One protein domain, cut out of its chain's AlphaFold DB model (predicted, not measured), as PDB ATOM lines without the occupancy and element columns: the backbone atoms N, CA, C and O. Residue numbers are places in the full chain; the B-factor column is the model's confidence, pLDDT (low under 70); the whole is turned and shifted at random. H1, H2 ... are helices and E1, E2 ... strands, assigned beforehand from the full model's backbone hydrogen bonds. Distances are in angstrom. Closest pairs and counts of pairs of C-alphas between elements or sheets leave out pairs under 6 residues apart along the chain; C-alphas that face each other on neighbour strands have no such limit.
ATOM      1  N   SER A   8      34.995  19.374  -1.261       92.62
ATOM      2  CA  SER A   8      35.149  17.940  -0.979       92.62
ATOM      3  C   SER A   8      35.237  17.644   0.523       92.62
ATOM      4  O   SER A   8      34.701  16.643   0.996       92.62
ATOM      5  N   GLN A   9      35.838  18.550   1.304       94.19
ATOM      6  CA  GLN A   9      35.855  18.464   2.768       94.19
ATOM      7  C   GLN A   9      34.447  18.587   3.364       94.19
ATOM      8  O   GLN A   9      34.126  17.901   4.334       94.19
ATOM      9  N   LEU A  10      33.605  19.449   2.787       92.19
ATOM     10  CA  LEU A  10      32.208  19.593   3.193       92.19
ATOM     11  C   LEU A  10      31.400  18.340   2.835       92.19
ATOM     12  O   LEU A  10      30.664  17.816   3.671       92.19
ATOM     13  N   GLU A  11      31.560  17.842   1.613       92.62
ATOM     14  CA  GLU A  11      30.882  16.639   1.124       92.62
ATOM     15  C   GLU A  11      31.254  15.400   1.945       92.62
ATOM     16  O   GLU A  11      30.386  14.581   2.232       92.62
ATOM     17  N   ALA A  12      32.501  15.289   2.416       91.50
ATOM     18  CA  ALA A  12      32.923  14.209   3.309       91.50
ATOM     19  C   ALA A  12      32.205  14.223   4.675       91.50
ATOM     20  O   ALA A  12      32.053  13.169   5.291       91.50
ATOM     21  N   ILE A  13      31.753  15.391   5.151       93.06
ATOM     22  CA  ILE A  13      30.998  15.526   6.409       93.06
ATOM     23  C   ILE A  13      29.537  15.114   6.217       93.06
ATOM     24  O   ILE A  13      28.976  14.424   7.069       93.06
ATOM     25  N   TYR A  14      28.909  15.553   5.124       89.81
ATOM     26  CA  TYR A  14      27.488  15.296   4.871       89.81
ATOM     27  C   TYR A  14      27.218  13.930   4.225       89.81
ATOM     28  O   TYR A  14      26.153  13.354   4.450       89.81
ATOM     29  N   GLY A  15      28.167  13.400   3.452       88.38
ATOM     30  CA  GLY A  15      28.023  12.153   2.708       88.38
ATOM     31  C   GLY A  15      26.942  12.214   1.624       88.38
ATOM     32  O   GLY A  15      26.552  13.279   1.144       88.38
ATOM     33  N   THR A  16      26.447  11.042   1.220       90.38
ATOM     34  CA  THR A  16      25.354  10.931   0.246       90.38
ATOM     35  C   THR A  16      23.999  11.117   0.938       90.38
ATOM     36  O   THR A  16      23.750  10.465   1.958       90.38
ATOM     37  N   PRO A  17      23.087  11.948   0.399       91.94
ATOM     38  CA  PRO A  17      21.738  12.074   0.936       91.94
ATOM     39  C   PRO A  17      21.010  10.725   0.983       91.94
ATOM     40  O   PRO A  17      20.996   9.983   0.004       91.94
ATOM     41  N   GLY A  18      20.364  10.427   2.112       94.44
ATOM     42  CA  GLY A  18      19.491   9.258   2.226       94.44
ATOM     43  C   GLY A  18      18.244   9.372   1.340       94.44
ATOM     44  O   GLY A  18      17.814  10.473   0.993       94.44
ATOM     45  N   GLU A  19      17.622   8.233   1.034       95.94
ATOM     46  CA  GLU A  19      16.487   8.121   0.106       95.94
ATOM     47  C   GLU A  19      15.348   9.112   0.409       95.94
ATOM     48  O   GLU A  19      14.915   9.847  -0.474       95.94
ATOM     49  N   ALA A  20      14.925   9.229   1.670       94.44
ATOM     50  CA  ALA A  20      13.862  10.159   2.064       94.44
ATOM     51  C   ALA A  20      14.200  11.636   1.772       94.44
ATOM     52  O   ALA A  20      13.309  12.433   1.473       94.44
ATOM     53  N   SER A  21      15.481  12.018   1.846       93.12
ATOM     54  CA  SER A  21      15.927  13.375   1.506       93.12
ATOM     55  C   SER A  21      15.887  13.643   0.010       93.12
ATOM     56  O   SER A  21      15.675  14.788  -0.372       93.12
ATOM     57  N   VAL A  22      16.064  12.608  -0.810       93.94
ATOM     58  CA  VAL A  22      15.960  12.701  -2.268       93.94
ATOM     59  C   VAL A  22      14.492  12.706  -2.696       93.94
ATOM     60  O   VAL A  22      14.088  13.577  -3.458       93.94
ATOM     61  N   ILE A  23      13.669  11.804  -2.151       94.56
ATOM     62  CA  ILE A  23      12.241  11.675  -2.497       94.56
ATOM     63  C   ILE A  23      11.462  12.967  -2.228       94.56
ATOM     64  O   ILE A  23      10.552  13.305  -2.979       94.56
ATOM     65  N   LYS A  24      11.800  13.706  -1.165       91.38
ATOM     66  CA  LYS A  24      11.094  14.949  -0.810       91.38
ATOM     67  C   LYS A  24      11.439  16.148  -1.707       91.38
ATOM     68  O   LYS A  24      10.875  17.220  -1.497       91.38
ATOM     69  N   VAL A  25      12.385  16.013  -2.641       93.88
ATOM     70  CA  VAL A  25      12.727  17.078  -3.592       93.88
ATOM     71  C   VAL A  25      11.606  17.201  -4.620       93.88
ATOM     72  O   VAL A  25      11.189  16.215  -5.218       93.88
ATOM     73  N   THR A  26      11.129  18.421  -4.842       95.38
ATOM     74  CA  THR A  26      10.117  18.722  -5.855       95.38
ATOM     75  C   THR A  26      10.486  19.997  -6.601       95.38
ATOM     76  O   THR A  26      11.063  20.922  -6.031       95.38
ATOM     77  N   ASP A  27      10.155  20.028  -7.885       95.56
ATOM     78  CA  ASP A  27      10.393  21.136  -8.813       95.56
ATOM     79  C   ASP A  27       9.166  22.053  -8.978       95.56
ATOM     80  O   ASP A  27       9.143  22.929  -9.841       95.56
ATOM     81  N   HIS A  28       8.127  21.826  -8.175       96.56
ATOM     82  CA  HIS A  28       6.879  22.577  -8.178       96.56
ATOM     83  C   HIS A  28       6.359  22.770  -6.751       96.56
ATOM     84  O   HIS A  28       6.698  22.034  -5.817       96.56
ATOM     85  N   LEU A  29       5.495  23.762  -6.588       97.19
ATOM     86  CA  LEU A  29       4.820  24.068  -5.340       97.19
ATOM     87  C   LEU A  29       3.779  22.994  -5.034       97.19
ATOM     88  O   LEU A  29       2.844  22.768  -5.804       97.19
ATOM     89  N   ASN A  30       3.930  22.359  -3.876       96.19
ATOM     90  CA  ASN A  30       2.861  21.578  -3.268       96.19
ATOM     91  C   ASN A  30       1.991  22.476  -2.372       96.19
ATOM     92  O   ASN A  30       2.326  23.626  -2.087       96.19
ATOM     93  N   GLU A  31       0.884  21.930  -1.877       96.69
ATOM     94  CA  GLU A  31      -0.075  22.668  -1.048       96.69
ATOM     95  C   GLU A  31       0.553  23.283   0.218       96.69
ATOM     96  O   GLU A  31       0.140  24.350   0.674       96.69
ATOM     97  N   THR A  32       1.559  22.630   0.804       96.25
ATOM     98  CA  THR A  32       2.277  23.152   1.976       96.25
ATOM     99  C   THR A  32       3.134  24.358   1.601       96.25
ATOM    100  O   THR A  32       3.132  25.354   2.320       96.25
ATOM    101  N   TYR A  33       3.826  24.310   0.461       96.12
ATOM    102  CA  TYR A  33       4.658  25.416  -0.020       96.12
ATOM    103  C   TYR A  33       3.811  26.615  -0.421       96.12
ATOM    104  O   TYR A  33       4.122  27.733  -0.019       96.12
ATOM    105  N   THR A  34       2.697  26.381  -1.120       96.50
ATOM    106  CA  THR A  34       1.725  27.428  -1.456       96.50
ATOM    107  C   THR A  34       1.229  28.126  -0.192       96.50
ATOM    108  O   THR A  34       1.328  29.345  -0.095       96.50
ATOM    109  N   ARG A  35       0.785  27.370   0.824       96.69
ATOM    110  CA  ARG A  35       0.331  27.945   2.103       96.69
ATOM    111  C   ARG A  35       1.412  28.771   2.792       96.69
ATOM    112  O   ARG A  35       1.117  29.843   3.313       96.69
ATOM    113  N   TRP A  36       2.650  28.286   2.795       96.00
ATOM    114  CA  TRP A  36       3.747  28.983   3.457       96.00
ATOM    115  C   TRP A  36       4.130  30.281   2.733       96.00
ATOM    116  O   TRP A  36       4.254  31.328   3.370       96.00
ATOM    117  N   ILE A  37       4.250  30.241   1.404       95.56
ATOM    118  CA  ILE A  37       4.571  31.419   0.589       95.56
ATOM    119  C   ILE A  37       3.448  32.456   0.685       95.56
ATOM    120  O   ILE A  37       3.733  33.623   0.933       95.56
ATOM    121  N   SER A  38       2.177  32.047   0.585       94.00
ATOM    122  CA  SER A  38       1.032  32.962   0.704       94.00
ATOM    123  C   SER A  38       0.917  33.631   2.078       94.00
ATOM    124  O   SER A  38       0.359  34.717   2.184       94.00
ATOM    125  N   ALA A  39       1.445  33.016   3.139       95.06
ATOM    126  CA  ALA A  39       1.502  33.629   4.468       95.06
ATOM    127  C   ALA A  39       2.734  34.534   4.668       95.06
ATOM    128  O   ALA A  39       2.827  35.245   5.671       95.06
ATOM    129  N   SER A  40       3.696  34.501   3.745       95.75
ATOM    130  CA  SER A  40       4.966  35.209   3.873       95.75
ATOM    131  C   SER A  40       4.864  36.643   3.360       95.75
ATOM    132  O   SER A  40       4.419  36.912   2.244       95.75
ATOM    133  N   ARG A  41       5.342  37.581   4.179       95.81
ATOM    134  CA  ARG A  41       5.421  39.017   3.858       95.81
ATOM    135  C   ARG A  41       6.844  39.493   3.573       95.81
ATOM    136  O   ARG A  41       7.074  40.671   3.340       95.81
ATOM    137  N   PHE A  42       7.802  38.571   3.621       95.56
ATOM    138  CA  PHE A  42       9.219  38.853   3.469       95.56
ATOM    139  C   PHE A  42       9.951  37.658   2.858       95.56
ATOM    140  O   PHE A  42       9.664  36.513   3.213       95.56
ATOM    141  N   CYS A  43      10.925  37.915   1.989       96.31
ATOM    142  CA  CYS A  43      11.886  36.917   1.534       96.31
ATOM    143  C   CYS A  43      13.245  37.557   1.230       96.31
ATOM    144  O   CYS A  43      13.361  38.772   1.095       96.31
ATOM    145  N   ILE A  44      14.279  36.729   1.091       96.81
ATOM    146  CA  ILE A  44      15.575  37.151   0.551       96.81
ATOM    147  C   ILE A  44      15.687  36.601  -0.866       96.81
ATOM    148  O   ILE A  44      15.632  35.386  -1.053       96.81
ATOM    149  N   LEU A  45      15.868  37.480  -1.852       95.75
ATOM    150  CA  LEU A  45      16.225  37.069  -3.205       95.75
ATOM    151  C   LEU A  45      17.742  37.121  -3.344       95.75
ATOM    152  O   LEU A  45      18.336  38.195  -3.224       95.75
ATOM    153  N   SER A  46      18.353  35.972  -3.626       97.25
ATOM    154  CA  SER A  46      19.781  35.883  -3.904       97.25
ATOM    155  C   SER A  46      20.047  35.511  -5.357       97.25
ATOM    156  O   SER A  46      19.421  34.600  -5.898       97.25
ATOM    157  N   THR A  47      20.980  36.222  -5.987       96.56
ATOM    158  CA  THR A  47      21.458  35.936  -7.343       96.56
ATOM    159  C   THR A  47      22.982  35.887  -7.357       96.56
ATOM    160  O   THR A  47      23.646  36.503  -6.522       96.56
ATOM    161  N   VAL A  48      23.551  35.118  -8.286       97.56
ATOM    162  CA  VAL A  48      25.003  34.943  -8.416       97.56
ATOM    163  C   VAL A  48      25.449  35.511  -9.755       97.56
ATOM    164  O   VAL A  48      24.953  35.100 -10.803       97.56
ATOM    165  N   GLY A  49      26.388  36.454  -9.719       96.12
ATOM    166  CA  GLY A  49      26.999  37.056 -10.901       96.12
ATOM    167  C   GLY A  49      28.530  36.977 -10.872       96.12
ATOM    168  O   GLY A  49      29.112  36.414  -9.945       96.12
ATOM    169  N   PRO A  50      29.226  37.593 -11.847       97.19
ATOM    170  CA  PRO A  50      30.692  37.538 -11.943       97.19
ATOM    171  C   PRO A  50      31.447  38.101 -10.728       97.19
ATOM    172  O   PRO A  50      32.629  37.824 -10.555       97.19
ATOM    173  N   LYS A  51      30.781  38.917  -9.902       95.19
ATOM    174  CA  LYS A  51      31.346  39.536  -8.692       95.19
ATOM    175  C   LYS A  51      30.998  38.779  -7.403       95.19
ATOM    176  O   LYS A  51      31.327  39.259  -6.324       95.19
ATOM    177  N   GLY A  52      30.346  37.624  -7.514       94.81
ATOM    178  CA  GLY A  52      29.882  36.827  -6.384       94.81
ATOM    179  C   GLY A  52      28.367  36.879  -6.199       94.81
ATOM    180  O   GLY A  52      27.614  37.167  -7.133       94.81
ATOM    181  N   THR A  53      27.941  36.551  -4.984       97.50
ATOM    182  CA  THR A  53      26.534  36.445  -4.591       97.50
ATOM    183  C   THR A  53      26.030  37.770  -4.032       97.50
ATOM    184  O   THR A  53      26.637  38.314  -3.112       97.50
ATOM    185  N   ASP A  54      24.902  38.247  -4.546       96.62
ATOM    186  CA  ASP A  54      24.126  39.337  -3.954       96.62
ATOM    187  C   ASP A  54      22.849  38.772  -3.321       96.62
ATOM    188  O   ASP A  54      22.294  37.780  -3.804       96.62
ATOM    189  N   ALA A  55      22.402  39.365  -2.215       97.56
ATOM    190  CA  ALA A  55      21.201  38.952  -1.501       97.56
ATOM    191  C   ALA A  55      20.438  40.189  -1.022       97.56
ATOM    192  O   ALA A  55      20.894  40.903  -0.130       97.56
ATOM    193  N   SER A  56      19.263  40.420  -1.606       94.75
ATOM    194  CA  SER A  56      18.425  41.581  -1.305       94.75
ATOM    195  C   SER A  56      17.162  41.167  -0.540       94.75
ATOM    196  O   SER A  56      16.511  40.187  -0.924       94.75
ATOM    197  N   PRO A  57      16.793  41.881   0.540       95.88
ATOM    198  CA  PRO A  57      15.507  41.685   1.194       95.88
ATOM    199  C   PRO A  57      14.367  42.177   0.301       95.88
ATOM    200  O   PRO A  57      14.497  43.187  -0.387       95.88
ATOM    201  N   ARG A  58      13.242  41.465   0.334       95.56
ATOM    202  CA  ARG A  58      12.008  41.781  -0.389       95.56
ATOM    203  C   ARG A  58      10.828  41.679   0.562       95.56
ATOM    204  O   ARG A  58      10.824  40.806   1.430       95.56
ATOM    205  N   GLY A  59       9.835  42.539   0.383       92.12
ATOM    206  CA  GLY A  59       8.635  42.585   1.213       92.12
ATOM    207  C   GLY A  59       8.119  44.008   1.382       92.12
ATOM    208  O   GLY A  59       8.902  44.953   1.365       92.12
ATOM    209  N   ASP A  60       6.807  44.132   1.548       87.81
ATOM    210  CA  ASP A  60       6.095  45.389   1.793       87.81
ATOM    211  C   ASP A  60       4.749  45.075   2.492       87.81
ATOM    212  O   ASP A  60       4.619  44.070   3.213       87.81
ATOM    213  N   ASP A  61       3.726  45.912   2.310       88.12
ATOM    214  CA  ASP A  61       2.384  45.601   2.764       88.12
ATOM    215  C   ASP A  61       1.767  44.413   2.005       88.12
ATOM    216  O   ASP A  61       1.813  44.321   0.781       88.12
ATOM    217  N   GLY A  62       1.183  43.470   2.748       88.25
ATOM    218  CA  GLY A  62       0.664  42.220   2.187       88.25
ATOM    219  C   GLY A  62       1.727  41.151   1.894       88.25
ATOM    220  O   GLY A  62       2.689  40.988   2.647       88.25
ATOM    221  N   MET A  63       1.475  40.341   0.859       90.75
ATOM    222  CA  MET A  63       2.268  39.156   0.501       90.75
ATOM    223  C   MET A  63       3.503  39.536  -0.320       90.75
ATOM    224  O   MET A  63       3.406  40.337  -1.244       90.75
ATOM    225  N   VAL A  64       4.642  38.892  -0.047       95.25
ATOM    226  CA  VAL A  64       5.896  39.162  -0.779       95.25
ATOM    227  C   VAL A  64       5.922  38.564  -2.186       95.25
ATOM    228  O   VAL A  64       6.620  39.069  -3.054       95.25
ATOM    229  N   ILE A  65       5.169  37.493  -2.429       95.75
ATOM    230  CA  ILE A  65       5.136  36.782  -3.709       95.75
ATOM    231  C   ILE A  65       3.682  36.551  -4.113       95.75
ATOM    232  O   ILE A  65       2.870  36.099  -3.302       95.75
ATOM    233  N   ARG A  66       3.370  36.783  -5.389       95.00
ATOM    234  CA  ARG A  66       2.141  36.301  -6.024       95.00
ATOM    235  C   ARG A  66       2.412  34.941  -6.669       95.00
ATOM    236  O   ARG A  66       3.369  34.775  -7.418       95.00
ATOM    237  N   ILE A  67       1.566  33.960  -6.372       96.19
ATOM    238  CA  ILE A  67       1.630  32.626  -6.980       96.19
ATOM    239  C   ILE A  67       0.710  32.638  -8.202       96.19
ATOM    240  O   ILE A  67      -0.496  32.819  -8.043       96.19
ATOM    241  N   GLU A  68       1.267  32.485  -9.406       97.31
ATOM    242  CA  GLU A  68       0.466  32.410 -10.639       97.31
ATOM    243  C   GLU A  68      -0.033  30.980 -10.874       97.31
ATOM    244  O   GLU A  68      -1.206  30.766 -11.172       97.31
ATOM    245  N   ASP A  69       0.847  29.994 -10.686       96.81
ATOM    246  CA  ASP A  69       0.537  28.566 -10.762       96.81
ATOM    247  C   ASP A  69       1.542  27.747  -9.920       96.81
ATOM    248  O   ASP A  69       2.348  28.300  -9.168       96.81
ATOM    249  N   ASN A  70       1.498  26.413 -10.003       97.44
ATOM    250  CA  ASN A  70       2.376  25.545  -9.210       97.44
ATOM    251  C   ASN A  70       3.862  25.582  -9.620       97.44
ATOM    252  O   ASN A  70       4.688  24.982  -8.938       97.44
ATOM    253  N   ARG A  71       4.223  26.259 -10.707       97.69
ATOM    254  CA  ARG A  71       5.586  26.378 -11.243       97.69
ATOM    255  C   ARG A  71       6.009  27.824 -11.508       97.69
ATOM    256  O   ARG A  71       7.173  28.053 -11.822       97.69
ATOM    257  N   THR A  72       5.109  28.785 -11.331       97.12
ATOM    258  CA  THR A  72       5.342  30.193 -11.649       97.12
ATOM    259  C   THR A  72       5.062  31.082 -10.437       97.12
ATOM    260  O   THR A  72       3.944  31.139  -9.920       97.12
ATOM    261  N   LEU A  73       6.090  31.817 -10.008       96.50
ATOM    262  CA  LEU A  73       6.028  32.828  -8.952       96.50
ATOM    263  C   LEU A  73       6.328  34.211  -9.535       96.50
ATOM    264  O   LEU A  73       7.301  34.370 -10.269       96.50
ATOM    265  N   ALA A  74       5.532  35.209  -9.163       95.56
ATOM    266  CA  ALA A  74       5.757  36.608  -9.492       95.56
ATOM    267  C   ALA A  74       6.187  37.377  -8.233       95.56
ATOM    268  O   ALA A  74       5.445  37.462  -7.251       95.56
ATOM    269  N   LEU A  75       7.401  37.925  -8.271       93.94
ATOM    270  CA  LEU A  75       7.930  38.829  -7.253       93.94
ATOM    271  C   LEU A  75       7.673  40.276  -7.709       93.94
ATOM    272  O   LEU A  75       8.132  40.628  -8.798       93.94
TER     273      LEU A  75
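This is residues 8 to 75 of the 77 residues of the protein "Pyridoxamine 5'-phosphate oxidase family protein" of Thalassobium sp. R2A62 (UniProt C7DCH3). An open, one-sided arch: a slender arm, residues 8 to 26 with the short helices H1 and H2, sticks out from a small body, and the two-stranded hairpin E1 and E2 points back from that body, with an empty space between arm and hairpin. The body holds H3, the base of the hairpin and a looping tail, residues 59 to 75, that folds back on itself. The printed part has 68 residues, with named elements in the order H1, H2, H3, E1, E2; the class is mixed, and the one sheet is antiparallel. It is only just loose, close to extended, with a radius of gyration of the C-alphas of 15.9 A, and flat, spanning 44 by 35 by 16 A.

Start at H1, residues 8 to 14, which touches no helix. A tight link of 4 residues leads to H2, residues 19 to 23, which is apart from H1. After a short link of 7 residues comes H3, residues 31 to 39, apart from both H1 and H2. Every O i to N i+4 pair is within hydrogen-bond range in H2 and H3, and 2 of 3 are in H1. Next look at E1, residues 43 to 49, and E2, residues 52 to 58, a hairpin of antiparallel neighbours at 157 degrees. C-alphas 46 and 55 face each other at 4.1 A; N 45 and O 56 are 2.9 A apart, within hydrogen-bond range. Farther on, residues 66 to 67 pair with 73 to 74, antiparallel.

Find C-alpha 8 at (35.149, 17.940, -0.979), where H1 begins; it measures 10.0 A, H2 6.1 A and H3 12.4 A. E1 starts at C-alpha 43, (11.886, 36.917, 1.534), and runs 19.6 A; E2 runs 19.5 A to C-alpha 58 at (12.008, 41.781, -0.389).

The C-alphas farthest apart, of Ala 12 and Asp 61, are 43.8 A from each other. The printed part has no cut, and no link between named elements is long. Mean pLDDT of the printed part is 94.7, and no printed residue is under 70.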